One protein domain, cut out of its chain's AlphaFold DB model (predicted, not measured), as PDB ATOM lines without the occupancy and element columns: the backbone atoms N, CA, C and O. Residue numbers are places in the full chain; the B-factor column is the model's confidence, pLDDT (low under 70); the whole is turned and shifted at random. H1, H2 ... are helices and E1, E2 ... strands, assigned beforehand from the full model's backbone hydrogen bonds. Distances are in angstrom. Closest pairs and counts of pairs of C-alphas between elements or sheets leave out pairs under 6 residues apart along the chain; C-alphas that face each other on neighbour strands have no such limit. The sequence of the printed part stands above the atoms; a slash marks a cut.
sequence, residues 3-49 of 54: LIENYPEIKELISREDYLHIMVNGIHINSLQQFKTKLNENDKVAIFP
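This is residues 3 to 49 of the 54 residues of the protein "MoaD/ThiS family protein" of Archaeoglobaceae archaeon (UniProt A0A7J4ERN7). A hairpin of two antiparallel strands, E1 and E2, has the helix H2 leading into the end where E1 begins, while the long loop of residues 25 to 44 swings out from the other end and returns to E2. The short helix H1 comes before H2, away from the hairpin, and residues 27 to 28 of the loop fold back to pair with residues 23 to 24 of E1. The printed part has 47 residues, with two named helices and two named strands in the order H1, H2, E1, E2; the class is mixed, helices and strands, with under half of the residues in named elements. The whole is compact and rounded, with a radius of gyration of the C-alphas of 10.3 A and spans of 27 by 21 by 16 A.

The sheet has the order E1 - E2, with E1 at residues 21 to 24 and E2 at residues 45 to 48. These two strands form a hairpin and are antiparallel, at 166 degrees between their N-to-C directions. C-alphas 22 and 47 face each other at 4.7 A, and so do C-alphas 24 and 45, also at 4.7 A. Across the pair, N 23 and O 46 are within hydrogen-bond range at 2.8 A, and N 48 and O 21 at 2.9 A. The short pairing of residues 23 to 24 of E1 with residues 27 to 28 is antiparallel too. H2, residues 8 to 16, is apart from E2. H1, residues 3 to 6, is close to H2 but not clearly touching it, and their closest C-alphas, those of Ile 4 and Lys 11, are 6.0 A apart. H1 is apart from both E1 and E2. In H2, 4 of 5 O i to N i+4 pairs are within hydrogen-bond range; H1 is too short for such a pair.

E1 runs from His 21, C-alpha at (28.490, 9.055, -1.244), to Val 24, over 10.4 A. E2 runs from Val 45 to Phe 48, C-alpha at (33.221, 10.549, -0.308), over 10.1 A. H2 runs from Pro 8 to Arg 16, over 13.4 A from first to last C-alpha. H1 runs from Leu 3, C-alpha at (32.283, -4.326, 0.914), to Asn 6, over 5.5 A.

The two C-alphas farthest apart are those of Arg 16 and Asn 42, at 28.4 A. The printed part, residues 3 to 49, has no cut. The links from H1 to H2 and from H2 to E1 are tight, with 1 and 4 residues; the link from E1 to E2 is long, with 20 residues. The mean pLDDT of the printed part is 80.2, and residues 3 to 4, 9 to 10 and 12 to 19 of the model are under 70.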
ATOM      1  N   LEU A   3      31.633  -5.643   0.840       66.38
ATOM      2  CA  LEU A   3      32.283  -4.326   0.914       66.38
ATOM      3  C   LEU A   3      32.776  -4.023   2.339       66.38
ATOM      4  O   LEU A   3      33.908  -3.596   2.518       66.38
ATOM      5  N   ILE A   4      31.945  -4.311   3.345       67.12
ATOM      6  CA  ILE A   4      32.276  -4.105   4.764       67.12
ATOM      7  C   ILE A   4      33.329  -5.116   5.235       67.12
ATOM      8  O   ILE A   4      34.166  -4.784   6.066       67.12
ATOM      9  N   GLU A   5      33.306  -6.338   4.693       74.25
ATOM     10  CA  GLU A   5      34.313  -7.365   4.992       74.25
ATOM     11  C   GLU A   5      35.726  -6.952   4.555       74.25
ATOM     12  O   GLU A   5      36.683  -7.253   5.261       74.25
ATOM     13  N   ASN A   6      35.859  -6.252   3.423       71.00
ATOM     14  CA  ASN A   6      37.163  -5.825   2.905       71.00
ATOM     15  C   ASN A   6      37.653  -4.489   3.485       71.00
ATOM     16  O   ASN A   6      38.842  -4.205   3.402       71.00
ATOM     17  N   TYR A   7      36.758  -3.685   4.062       71.25
ATOM     18  CA  TYR A   7      37.053  -2.324   4.516       71.25
ATOM     19  C   TYR A   7      36.250  -1.989   5.788       71.25
ATOM     20  O   TYR A   7      35.230  -1.283   5.735       71.25
ATOM     21  N   PRO A   8      36.654  -2.539   6.944       72.44
ATOM     22  CA  PRO A   8      35.923  -2.395   8.201       72.44
ATOM     23  C   PRO A   8      35.790  -0.937   8.673       72.44
ATOM     24  O   PRO A   8      34.789  -0.594   9.300       72.44
ATOM     25  N   GLU A   9      36.731  -0.061   8.326       69.94
ATOM     26  CA  GLU A   9      36.715   1.377   8.627       69.94
ATOM     27  C   GLU A   9      35.539   2.122   7.973       69.94
ATOM     28  O   GLU A   9      35.016   3.093   8.525       69.94
ATOM     29  N   ILE A  10      35.044   1.627   6.835       69.31
ATOM     30  CA  ILE A  10      33.878   2.202   6.156       69.31
ATOM     31  C   ILE A  10      32.604   1.919   6.958       69.31
ATOM     32  O   ILE A  10      31.662   2.708   6.911       69.31
ATOM     33  N   LYS A  11      32.556   0.825   7.730       70.62
ATOM     34  CA  LYS A  11      31.384   0.474   8.546       70.62
ATOM     35  C   LYS A  11      31.060   1.567   9.558       70.62
ATOM     36  O   LYS A  11      29.894   1.900   9.752       70.62
ATOM     37  N   GLU A  12      32.091   2.113  10.195       68.62
ATOM     38  CA  GLU A  12      31.936   3.195  11.160       68.62
ATOM     39  C   GLU A  12      31.535   4.502  10.467       68.62
ATOM     40  O   GLU A  12      30.657   5.203  10.961       68.62
ATOM     41  N   LEU A  13      32.096   4.778   9.285       66.44
ATOM     42  CA  LEU A  13      31.761   5.953   8.481       66.44
ATOM     43  C   LEU A  13      30.296   5.926   8.002       66.44
ATOM     44  O   LEU A  13      29.576   6.899   8.181       66.44
ATOM     45  N   ILE A  14      29.824   4.783   7.487       67.44
ATOM     46  CA  ILE A  14      28.417   4.561   7.097       67.44
ATOM     47  C   ILE A  14      27.482   4.691   8.304       67.44
ATOM     48  O   ILE A  14      26.359   5.159   8.166       67.44
ATOM     49  N   SER A  15      27.920   4.246   9.486       65.00
ATOM     50  CA  SER A  15      27.094   4.294  10.695       65.00
ATOM     51  C   SER A  15      27.016   5.685  11.327       65.00
ATOM     52  O   SER A  15      26.131   5.903  12.155       65.00
ATOM     53  N   ARG A  16      27.966   6.577  11.025       61.66
ATOM     54  CA  ARG A  16      28.057   7.926  11.604       61.66
ATOM     55  C   ARG A  16      27.508   9.013  10.687       61.66
ATOM     56  O   ARG A  16      27.059  10.034  11.193       61.66
ATOM     57  N   GLU A  17      27.567   8.809   9.377       57.50
ATOM     58  CA  GLU A  17      27.211   9.814   8.380       57.50
ATOM     59  C   GLU A  17      25.931   9.388   7.650       57.50
ATOM     60  O   GLU A  17      25.940   8.430   6.875       57.50
ATOM     61  N   ASP A  18      24.838  10.134   7.836       60.97
ATOM     62  CA  ASP A  18      23.560   9.896   7.141       60.97
ATOM     63  C   ASP A  18      23.678  10.019   5.600       60.97
ATOM     64  O   ASP A  18      22.799   9.561   4.866       60.97
ATOM     65  N   TYR A  19      24.771  10.604   5.086       66.19
ATOM     66  CA  TYR A  19      24.990  10.870   3.660       66.19
ATOM     67  C   TYR A  19      26.417  10.533   3.205       66.19
ATOM     68  O   TYR A  19      27.189  11.400   2.796       66.19
ATOM     69  N   LEU A  20      26.776   9.250   3.234       75.69
ATOM     70  CA  LEU A  20      27.974   8.776   2.542       75.69
ATOM     71  C   LEU A  20      27.712   8.635   1.036       75.69
ATOM     72  O   LEU A  20      26.788   7.929   0.621       75.69
ATOM     73  N   HIS A  21      28.562   9.234   0.205       83.44
ATOM     74  CA  HIS A  21      28.490   9.055  -1.244       83.44
ATOM     75  C   HIS A  21      29.415   7.919  -1.673       83.44
ATOM     76  O   HIS A  21      30.637   8.038  -1.602       83.44
ATOM     77  N   ILE A  22      28.830   6.816  -2.140       87.06
ATOM     78  CA  ILE A  22      29.573   5.645  -2.617       87.06
ATOM     79  C   ILE A  22      29.340   5.493  -4.118       87.06
ATOM     80  O   ILE A  22      28.200   5.489  -4.595       87.06
ATOM     81  N   MET A  23      30.430   5.331  -4.860       91.00
ATOM     82  CA  MET A  23      30.421   5.152  -6.306       91.00
ATOM     83  C   MET A  23      31.215   3.913  -6.706       91.00
ATOM     84  O   MET A  23      32.283   3.653  -6.160       91.00
ATOM     85  N   VAL A  24      30.718   3.179  -7.696       91.94
ATOM     86  CA  VAL A  24      31.398   2.045  -8.329       91.94
ATOM     87  C   VAL A  24      31.594   2.395  -9.796       91.94
ATOM     88  O   VAL A  24      30.623   2.669 -10.498       91.94
ATOM     89  N   ASN A  25      32.845   2.452 -10.252       92.94
ATOM     90  CA  ASN A  25      33.219   2.862 -11.611       92.94
ATOM     91  C   ASN A  25      32.590   4.205 -12.042       92.94
ATOM     92  O   ASN A  25      32.196   4.380 -13.191       92.94
ATOM     93  N   GLY A  26      32.467   5.152 -11.106       91.94
ATOM     94  CA  GLY A  26      31.860   6.464 -11.364       91.94
ATOM     95  C   GLY A  26      30.327   6.480 -11.375       91.94
ATOM     96  O   GLY A  26      29.744   7.517 -11.675       91.94
ATOM     97  N   ILE A  27      29.661   5.380 -11.008       91.50
ATOM     98  CA  ILE A  27      28.199   5.306 -10.869       91.50
ATOM     99  C   ILE A  27      27.834   5.227  -9.389       91.50
ATOM    100  O   ILE A  27      28.356   4.385  -8.661       91.50
ATOM    101  N   HIS A  28      26.923   6.087  -8.931       89.31
ATOM    102  CA  HIS A  28      26.466   6.074  -7.542       89.31
ATOM    103  C   HIS A  28      25.726   4.768  -7.211       89.31
ATOM    104  O   HIS A  28      24.874   4.323  -7.981       89.31
ATOM    105  N   ILE A  29      25.979   4.170  -6.041       87.31
ATOM    106  CA  ILE A  29      25.391   2.863  -5.682       87.31
ATOM    107  C   ILE A  29      23.857   2.880  -5.597       87.31
ATOM    108  O   ILE A  29      23.219   1.852  -5.810       87.31
ATOM    109  N   ASN A  30      23.256   4.047  -5.336       85.94
ATOM    110  CA  ASN A  30      21.797   4.225  -5.332       85.94
ATOM    111  C   ASN A  30      21.168   4.031  -6.717       85.94
ATOM    112  O   ASN A  30      19.993   3.695  -6.801       85.94
ATOM    113  N   SER A  31      21.944   4.218  -7.786       89.25
ATOM    114  CA  SER A  31      21.537   3.918  -9.163       89.25
ATOM    115  C   SER A  31      21.815   2.459  -9.556       89.25
ATOM    116  O   SER A  31      21.496   2.055 -10.670       89.25
ATOM    117  N   LEU A  32      22.421   1.677  -8.659       88.75
ATOM    118  CA  LEU A  32      22.726   0.256  -8.816       88.75
ATOM    119  C   LEU A  32      21.897  -0.561  -7.809       88.75
ATOM    120  O   LEU A  32      20.736  -0.262  -7.546       88.75
ATOM    121  N   GLN A  33      22.488  -1.605  -7.227       87.88
ATOM    122  CA  GLN A  33      21.851  -2.454  -6.218       87.88
ATOM    123  C   GLN A  33      22.220  -2.025  -4.791       87.88
ATOM    124  O   GLN A  33      22.229  -2.855  -3.878       87.88
ATOM    125  N   GLN A  34      22.550  -0.744  -4.585       86.06
ATOM    126  CA  GLN A  34      23.001  -0.206  -3.298       86.06
ATOM    127  C   GLN A  34      24.148  -1.067  -2.729       86.06
ATOM    128  O   GLN A  34      25.061  -1.449  -3.464       86.06
ATOM    129  N   PHE A  35      24.085  -1.439  -1.449       81.94
ATOM    130  CA  PHE A  35      25.074  -2.289  -0.775       81.94
ATOM    131  C   PHE A  35      25.148  -3.733  -1.301       81.94
ATOM    132  O   PHE A  35      26.098  -4.447  -0.992       81.94
ATOM    133  N   LYS A  36      24.180  -4.172  -2.120       83.25
ATOM    134  CA  LYS A  36      24.186  -5.498  -2.766       83.25
ATOM    135  C   LYS A  36      24.909  -5.507  -4.114       83.25
ATOM    136  O   LYS A  36      25.009  -6.567  -4.732       83.25
ATOM    137  N   THR A  37      25.401  -4.355  -4.574       85.25
ATOM    138  CA  THR A  37      26.167  -4.246  -5.822       85.25
ATOM    139  C   THR A  37      27.365  -5.194  -5.773       85.25
ATOM    140  O   THR A  37      28.217  -5.093  -4.892       85.25
ATOM    141  N   LYS A  38      27.416  -6.149  -6.707       87.56
ATOM    142  CA  LYS A  38      28.553  -7.065  -6.840       87.56
ATOM    143  C   LYS A  38      29.750  -6.306  -7.404       87.56
ATOM    144  O   LYS A  38      29.612  -5.627  -8.413       87.56
ATOM    145  N   LEU A  39      30.901  -6.473  -6.762       87.12
ATOM    146  CA  LEU A  39      32.181  -5.937  -7.211       87.12
ATOM    147  C   LEU A  39      33.030  -7.050  -7.821       87.12
ATOM    148  O   LEU A  39      33.076  -8.161  -7.282       87.12
ATOM    149  N   ASN A  40      33.710  -6.725  -8.913       90.19
ATOM    150  CA  ASN A  40      34.751  -7.539  -9.529       90.19
ATOM    151  C   ASN A  40      36.135  -6.981  -9.164       90.19
ATOM    152  O   ASN A  40      36.251  -5.830  -8.753       90.19
ATOM    153  N   GLU A  41      37.197  -7.770  -9.354       87.06
ATOM    154  CA  GLU A  41      38.570  -7.395  -8.956       87.06
ATOM    155  C   GLU A  41      39.072  -6.078  -9.571       87.06
ATOM    156  O   GLU A  41      39.903  -5.399  -8.979       87.06
ATOM    157  N   ASN A  42      38.548  -5.696 -10.737       90.94
ATOM    158  CA  ASN A  42      38.967  -4.493 -11.457       90.94
ATOM    159  C   ASN A  42      38.044  -3.284 -11.232       90.94
ATOM    160  O   ASN A  42      38.292  -2.218 -11.802       90.94
ATOM    161  N   ASP A  43      36.979  -3.434 -10.438       90.88
ATOM    162  CA  ASP A  43      36.045  -2.342 -10.179       90.88
ATOM    163  C   ASP A  43      36.656  -1.336  -9.201       90.88
ATOM    164  O   ASP A  43      37.196  -1.688  -8.150       90.88
ATOM    165  N   LYS A  44      36.545  -0.049  -9.535       91.12
ATOM    166  CA  LYS A  44      37.021   1.042  -8.685       91.12
ATOM    167  C   LYS A  44      35.883   1.560  -7.827       91.12
ATOM    168  O   LYS A  44      34.875   2.036  -8.350       91.12
ATOM    169  N   VAL A  45      36.076   1.518  -6.515       89.94
ATOM    170  CA  VAL A  45      35.142   2.095  -5.549       89.94
ATOM    171  C   VAL A  45      35.679   3.443  -5.086       89.94
ATOM    172  O   VAL A  45      36.835   3.542  -4.679       89.94
ATOM    173  N   ALA A  46      34.846   4.477  -5.158       88.88
ATOM    174  CA  ALA A  46      35.131   5.790  -4.597       88.88
ATOM    175  C   ALA A  46      34.129   6.094  -3.487       88.88
ATOM    176  O   ALA A  46      32.935   5.811  -3.618       88.88
ATOM    177  N   ILE A  47      34.630   6.645  -2.386       85.94
ATOM    178  CA  ILE A  47      33.851   6.926  -1.187       85.94
ATOM    179  C   ILE A  47      34.159   8.348  -0.781       85.94
ATOM    180  O   ILE A  47      35.322   8.695  -0.570       85.94
ATOM    181  N   PHE A  48      33.115   9.156  -0.689       82.69
ATOM    182  CA  PHE A  48      33.221  10.549  -0.308       82.69
ATOM    183  C   PHE A  48      32.460  10.762   1.002       82.69
ATOM    184  O   PHE A  48      31.327  10.275   1.129       82.69
ATOM    185  N   PRO A  49      33.059  11.473   1.974       78.75
ATOM    186  CA  PRO A  49      32.314  11.946   3.132       78.75
ATOM    187  C   PRO A  49      31.189  12.886   2.668       78.75
ATOM    188  O   PRO A  49      31.249  13.396   1.541       78.75
TER     189      PRO A  49